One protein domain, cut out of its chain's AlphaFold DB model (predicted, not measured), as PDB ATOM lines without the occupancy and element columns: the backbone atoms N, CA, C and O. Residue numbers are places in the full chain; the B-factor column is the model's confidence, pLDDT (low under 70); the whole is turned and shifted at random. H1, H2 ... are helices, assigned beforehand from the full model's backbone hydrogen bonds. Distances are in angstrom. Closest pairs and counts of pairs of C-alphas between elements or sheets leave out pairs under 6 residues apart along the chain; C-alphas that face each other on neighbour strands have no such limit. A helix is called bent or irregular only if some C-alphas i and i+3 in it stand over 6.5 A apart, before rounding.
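What this domain is: This is residues 14 to 59 of the 62 residues of an uncharacterized protein of Gigaspora rosea (UniProt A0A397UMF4). An open hook of chain with no packed core: the longest helix, H3, makes the shank, the short helices H1 and H2 continue it as a thin arm toward the first printed residue, and beyond the end of H3 the chain folds back through residues 44 to 52 to the short helix H4, with an empty gap between H4 and H3. The arm with H1 and H2, together with H3, makes the length, and residues 14 to 24 stick out at its far end. The printed part has 46 residues with four named helices, in the order H1, H2, H3, H4, and no named strand; the class is all helix. It is only just extended, close to loose, with a radius of gyration of the C-alphas of 14.3 A, and the C-alphas span 42 by 20 by 13 A.

How they stand to each other: From the first printed residue, H1 takes residues 14 to 18, and its centre is at (24.929, 6.148, 1.390). A tight link of 5 residues leads to H2, residues 24 to 28, with its centre at (29.051, 2.051, 16.843). H1 and H2 are apart, with no C-alpha of the one within 8 A of the other. A tight link of 1 residue, Tyr 29, joins H2 to H3, residues 30 to 43. H2 and H3 meet only through their link. After H3, a short link of 9 residues leads to H4, residues 53 to 59, whose centre is at (21.665, 9.109, 26.773). H3 and H4 are apart, although they follow each other in the chain. H1 and H3, H1 and H4, and H2 and H4 are apart too, and no named helix touches another. There are no hairpins. In the backbones of H1, H2 and H3 every O i to N i+4 pair is within hydrogen-bond range. In H4 the count is 0 of 3, while 3 of its 4 O i to N i+3 pairs are within range.

Where its parts are: H1 begins at Ala 14, with its C-alpha at (22.258, 7.600, 0.042), and ends at Tyr 18. H2 runs from Pro 24 to Tyr 28; it is neither bent nor irregular, but only just: C-alphas 24 and 27 are 6.3 A apart. H3 runs from Gln 30, C-alpha at (32.182, -1.368, 22.184), to Leu 43, C-alpha at (24.962, -6.820, 39.710), and measures 19.7 A from first to last C-alpha. H4 runs from Asn 53 to Asn 59, where the C-alpha is at (18.092, 6.546, 22.802), and measures 11.0 A. H4 is only just irregular: C-alphas 54 and 57 are 6.9 A apart, where about 5 A is found in a regular helix, and its line is a rough one.

The domain as a whole: The two C-alphas farthest apart are those of Ala 14 and Tyr 42, at 42.6 A, while the first and last printed C-alphas, of Ala 14 and Asn 59, are 23.2 A apart. The printed part has no cut, and no link is long. Four stretches stand free: residues 14 to 24, of which 14 to 18 belong to H1; residues 30 to 35, which belong to H3; residues 38 to 44, of which 38 to 43 belong to H3; and residues 47 to 57, of which 53 to 57 belong to H4. The mean pLDDT of the printed part is 71.4, and 22 residues are under 70, namely residues 20 to 29 and 48 to 59. The mean pLDDT of H3 is 84, that of H4 is 53.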
ATOM      1  N   ALA A  14      21.121   6.772   0.430       79.56
ATOM      2  CA  ALA A  14      22.258   7.600   0.042       79.56
ATOM      3  C   ALA A  14      23.326   7.678   1.147       79.56
ATOM      4  O   ALA A  14      24.518   7.572   0.866       79.56
ATOM      5  N   ASN A  15      22.911   7.785   2.411       74.44
ATOM      6  CA  ASN A  15      23.831   7.911   3.538       74.44
ATOM      7  C   ASN A  15      24.637   6.622   3.775       74.44
ATOM      8  O   ASN A  15      25.796   6.649   4.179       74.44
ATOM      9  N   ILE A  16      24.043   5.471   3.474       74.88
ATOM     10  CA  ILE A  16      24.686   4.166   3.649       74.88
ATOM     11  C   ILE A  16      25.648   3.889   2.495       74.88
ATOM     12  O   ILE A  16      26.776   3.464   2.729       74.88
ATOM     13  N   LYS A  17      25.211   4.164   1.259       72.62
ATOM     14  CA  LYS A  17      25.979   3.883   0.041       72.62
ATOM     15  C   LYS A  17      27.139   4.848  -0.177       72.62
ATOM     16  O   LYS A  17      28.207   4.412  -0.586       72.62
ATOM     17  N   TYR A  18      26.925   6.141   0.058       77.81
ATOM     18  CA  TYR A  18      27.890   7.179  -0.318       77.81
ATOM     19  C   TYR A  18      28.684   7.728   0.867       77.81
ATOM     20  O   TYR A  18      29.832   8.120   0.690       77.81
ATOM     21  N   HIS A  19      28.114   7.722   2.076       72.25
ATOM     22  CA  HIS A  19      28.769   8.291   3.262       72.25
ATOM     23  C   HIS A  19      29.366   7.231   4.193       72.25
ATOM     24  O   HIS A  19      29.872   7.560   5.263       72.25
ATOM     25  N   ASN A  20      29.324   5.955   3.786       64.19
ATOM     26  CA  ASN A  20      29.833   4.821   4.557       64.19
ATOM     27  C   ASN A  20      29.318   4.818   6.011       64.19
ATOM     28  O   ASN A  20      29.999   4.356   6.932       64.19
ATOM     29  N   SER A  21      28.095   5.329   6.206       63.28
ATOM     30  CA  SER A  21      27.393   5.439   7.487       63.28
ATOM     31  C   SER A  21      26.838   4.081   7.921       63.28
ATOM     32  O   SER A  21      25.671   3.951   8.292       63.28
ATOM     33  N   TRP A  22      27.672   3.041   7.843       62.44
ATOM     34  CA  TRP A  22      27.422   1.779   8.520       62.44
ATOM     35  C   TRP A  22      27.276   2.090  10.008       62.44
ATOM     36  O   TRP A  22      28.177   2.665  10.612       62.44
ATOM     37  N   TYR A  23      26.096   1.770  10.534       67.38
ATOM     38  CA  TYR A  23      25.622   1.966  11.901       67.38
ATOM     39  C   TYR A  23      26.646   2.564  12.890       67.38
ATOM     40  O   TYR A  23      27.553   1.847  13.337       67.38
ATOM     41  N   PRO A  24      26.507   3.840  13.309       59.94
ATOM     42  CA  PRO A  24      27.497   4.470  14.179       59.94
ATOM     43  C   PRO A  24      27.596   3.773  15.544       59.94
ATOM     44  O   PRO A  24      28.651   3.770  16.167       59.94
ATOM     45  N   PHE A  25      26.553   3.086  16.001       60.53
ATOM     46  CA  PHE A  25      26.527   2.583  17.369       60.53
ATOM     47  C   PHE A  25      27.310   1.266  17.552       60.53
ATOM     48  O   PHE A  25      27.902   1.056  18.609       60.53
ATOM     49  N   CYS A  26      27.434   0.397  16.536       64.06
ATOM     50  CA  CYS A  26      28.134  -0.890  16.721       64.06
ATOM     51  C   CYS A  26      29.608  -0.720  17.111       64.06
ATOM     52  O   CYS A  26      30.135  -1.521  17.884       64.06
ATOM     53  N   ARG A  27      30.277   0.305  16.562       63.78
ATOM     54  CA  ARG A  27      31.710   0.538  16.789       63.78
ATOM     55  C   ARG A  27      31.993   1.489  17.951       63.78
ATOM     56  O   ARG A  27      32.980   1.276  18.650       63.78
ATOM     57  N   TYR A  28      31.151   2.507  18.155       65.69
ATOM     58  CA  TYR A  28      31.386   3.556  19.155       65.69
ATOM     59  C   TYR A  28      31.150   3.068  20.588       65.69
ATOM     60  O   TYR A  28      31.900   3.442  21.485       65.69
ATOM     61  N   TYR A  29      30.192   2.163  20.799       69.81
ATOM     62  CA  TYR A  29      29.820   1.695  22.140       69.81
ATOM     63  C   TYR A  29      30.487   0.379  22.545       69.81
ATOM     64  O   TYR A  29      30.076  -0.229  23.523       69.81
ATOM     65  N   GLN A  30      31.530  -0.089  21.848       73.06
ATOM     66  CA  GLN A  30      32.182  -1.368  22.184       73.06
ATOM     67  C   GLN A  30      32.695  -1.409  23.630       73.06
ATOM     68  O   GLN A  30      32.481  -2.393  24.333       73.06
ATOM     69  N   ARG A  31      33.328  -0.322  24.088       77.75
ATOM     70  CA  ARG A  31      33.827  -0.208  25.467       77.75
ATOM     71  C   ARG A  31      32.685  -0.144  26.478       77.75
ATOM     72  O   ARG A  31      32.739  -0.815  27.501       77.75
ATOM     73  N   GLU A  32      31.649   0.632  26.175       77.50
ATOM     74  CA  GLU A  32      30.476   0.750  27.043       77.50
ATOM     75  C   GLU A  32      29.701  -0.565  27.137       77.50
ATOM     76  O   GLU A  32      29.294  -0.949  28.231       77.50
ATOM     77  N   ASN A  33      29.566  -1.300  26.030       76.31
ATOM     78  CA  ASN A  33      28.963  -2.627  26.017       76.31
ATOM     79  C   ASN A  33      29.786  -3.613  26.844       76.31
ATOM     80  O   ASN A  33      29.206  -4.328  27.647       76.31
ATOM     81  N   LEU A  34      31.117  -3.618  26.725       82.81
ATOM     82  CA  LEU A  34      31.959  -4.482  27.558       82.81
ATOM     83  C   LEU A  34      31.745  -4.202  29.054       82.81
ATOM     84  O   LEU A  34      31.525  -5.126  29.835       82.81
ATOM     85  N   CYS A  35      31.760  -2.926  29.451       82.25
ATOM     86  CA  CYS A  35      31.482  -2.534  30.831       82.25
ATOM     87  C   CYS A  35      30.071  -2.949  31.264       82.25
ATOM     88  O   CYS A  35      29.909  -3.498  32.351       82.25
ATOM     89  N   ARG A  36      29.058  -2.733  30.418       81.94
ATOM     90  CA  ARG A  36      27.669  -3.133  30.677       81.94
ATOM     91  C   ARG A  36      27.555  -4.634  30.929       81.94
ATOM     92  O   ARG A  36      26.901  -5.010  31.895       81.94
ATOM     93  N   GLU A  37      28.189  -5.465  30.106       84.12
ATOM     94  CA  GLU A  37      28.165  -6.926  30.245       84.12
ATOM     95  C   GLU A  37      28.782  -7.373  31.575       84.12
ATOM     96  O   GLU A  37      28.182  -8.159  32.309       84.12
ATOM     97  N   ILE A  38      29.952  -6.828  31.929       91.31
ATOM     98  CA  ILE A  38      30.632  -7.136  33.195       91.31
ATOM     99  C   ILE A  38      29.748  -6.730  34.374       91.31
ATOM    100  O   ILE A  38      29.470  -7.544  35.250       91.31
ATOM    101  N   ILE A  39      29.274  -5.487  34.385       87.19
ATOM    102  CA  ILE A  39      28.439  -4.946  35.462       87.19
ATOM    103  C   ILE A  39      27.152  -5.769  35.600       87.19
ATOM    104  O   ILE A  39      26.801  -6.158  36.711       87.19
ATOM    105  N   SER A  40      26.494  -6.100  34.487       88.00
ATOM    106  CA  SER A  40      25.264  -6.900  34.465       88.00
ATOM    107  C   SER A  40      25.481  -8.317  35.001       88.00
ATOM    108  O   SER A  40      24.657  -8.833  35.753       88.00
ATOM    109  N   LYS A  41      26.624  -8.936  34.685       90.94
ATOM    110  CA  LYS A  41      26.978 -10.271  35.181       90.94
ATOM    111  C   LYS A  41      27.058 -10.331  36.709       90.94
ATOM    112  O   LYS A  41      26.656 -11.335  37.288       90.94
ATOM    113  N   TYR A  42      27.595  -9.291  37.349       94.56
ATOM    114  CA  TYR A  42      27.793  -9.274  38.803       94.56
ATOM    115  C   TYR A  42      26.632  -8.641  39.576       94.56
ATOM    116  O   TYR A  42      26.351  -9.069  40.691       94.56
ATOM    117  N   LEU A  43      25.975  -7.625  39.013       90.06
ATOM    118  CA  LEU A  43      24.962  -6.820  39.710       90.06
ATOM    119  C   LEU A  43      23.532  -7.070  39.213       90.06
ATOM    120  O   LEU A  43      22.585  -6.551  39.801       90.06
ATOM    121  N   GLY A  44      23.362  -7.863  38.155       86.56
ATOM    122  CA  GLY A  44      22.080  -8.068  37.492       86.56
ATOM    123  C   GLY A  44      21.743  -6.970  36.474       86.56
ATOM    124  O   GLY A  44      22.508  -6.020  36.274       86.56
ATOM    125  N   PRO A  45      20.593  -7.095  35.791       79.69
ATOM    126  CA  PRO A  45      20.197  -6.162  34.746       79.69
ATOM    127  C   PRO A  45      20.036  -4.734  35.298       79.69
ATOM    128  O   PRO A  45      19.534  -4.553  36.411       79.69
ATOM    129  N   PRO A  46      20.418  -3.700  34.526       73.81
ATOM    130  CA  PRO A  46      20.318  -2.320  34.979       73.81
ATOM    131  C   PRO A  46      18.863  -1.949  35.285       73.81
ATOM    132  O   PRO A  46      17.949  -2.237  34.509       73.81
ATOM    133  N   SER A  47      18.658  -1.269  36.413       72.31
ATOM    134  CA  SER A  47      17.335  -0.795  36.812       72.31
ATOM    135  C   SER A  47      16.805   0.246  35.822       72.31
ATOM    136  O   SER A  47      17.500   1.200  35.470       72.31
ATOM    137  N   LYS A  48      15.543   0.094  35.399       68.81
ATOM    138  CA  LYS A  48      14.857   1.036  34.492       68.81
ATOM    139  C   LYS A  48      14.524   2.379  35.158       68.81
ATOM    140  O   LYS A  48      14.133   3.319  34.476       68.81
ATOM    141  N   ILE A  49      14.663   2.458  36.484       64.81
ATOM    142  CA  ILE A  49      14.137   3.543  37.326       64.81
ATOM    143  C   ILE A  49      14.940   4.839  37.163       64.81
ATOM    144  O   ILE A  49      14.392   5.928  37.310       64.81
ATOM    145  N   HIS A  50      16.226   4.751  36.820       63.94
ATOM    146  CA  HIS A  50      17.049   5.939  36.637       63.94
ATOM    147  C   HIS A  50      18.035   5.746  35.492       63.94
ATOM    148  O   HIS A  50      19.102   5.152  35.648       63.94
ATOM    149  N   ARG A  51      17.668   6.270  34.320       63.69
ATOM    150  CA  ARG A  51      18.584   6.377  33.189       63.69
ATOM    151  C   ARG A  51      19.451   7.622  33.383       63.69
ATOM    152  O   ARG A  51      18.928   8.736  33.297       63.69
ATOM    153  N   PRO A  52      20.760   7.476  33.632       66.38
ATOM    154  CA  PRO A  52      21.614   8.628  33.855       66.38
ATOM    155  C   PRO A  52      21.707   9.506  32.598       66.38
ATOM    156  O   PRO A  52      21.667   9.008  31.472       66.38
ATOM    157  N   ASN A  53      21.846  10.822  32.795       58.00
ATOM    158  CA  ASN A  53      21.812  11.825  31.718       58.00
ATOM    159  C   ASN A  53      22.815  11.548  30.589       58.00
ATOM    160  O   ASN A  53      22.511  11.805  29.428       58.00
ATOM    161  N   PHE A  54      23.971  10.964  30.906       58.75
ATOM    162  CA  PHE A  54      24.987  10.618  29.911       58.75
ATOM    163  C   PHE A  54      24.558   9.483  28.961       58.75
ATOM    164  O   PHE A  54      25.080   9.394  27.856       58.75
ATOM    165  N   LEU A  55      23.560   8.668  29.329       56.62
ATOM    166  CA  LEU A  55      22.954   7.653  28.457       56.62
ATOM    167  C   LEU A  55      21.707   8.164  27.718       56.62
ATOM    168  O   LEU A  55      21.091   7.391  26.982       56.62
ATOM    169  N   LYS A  56      21.274   9.420  27.908       53.59
ATOM    170  CA  LYS A  56      20.070   9.957  27.237       53.59
ATOM    171  C   LYS A  56      20.255  10.084  25.726       53.59
ATOM    172  O   LYS A  56      19.340   9.765  24.979       53.59
ATOM    173  N   TYR A  57      21.460  10.421  25.277       48.38
ATOM    174  CA  TYR A  57      21.797  10.499  23.850       48.38
ATOM    175  C   TYR A  57      21.887   9.124  23.166       48.38
ATOM    176  O   TYR A  57      21.913   9.047  21.944       48.38
ATOM    177  N   LEU A  58      21.909   8.037  23.947       51.91
ATOM    178  CA  LEU A  58      21.943   6.664  23.438       51.91
ATOM    179  C   LEU A  58      20.560   6.187  22.934       51.91
ATOM    180  O   LEU A  58      20.472   5.124  22.339       51.91
ATOM    181  N   ASN A  59      19.466   6.912  23.203       45.81
ATOM    182  CA  ASN A  59      18.092   6.546  22.802       45.81
ATOM    183  C   ASN A  59      17.381   7.695  22.076       45.81
ATOM    184  O   ASN A  59      16.215   7.989  22.314       45.81
TER     185      ASN A  59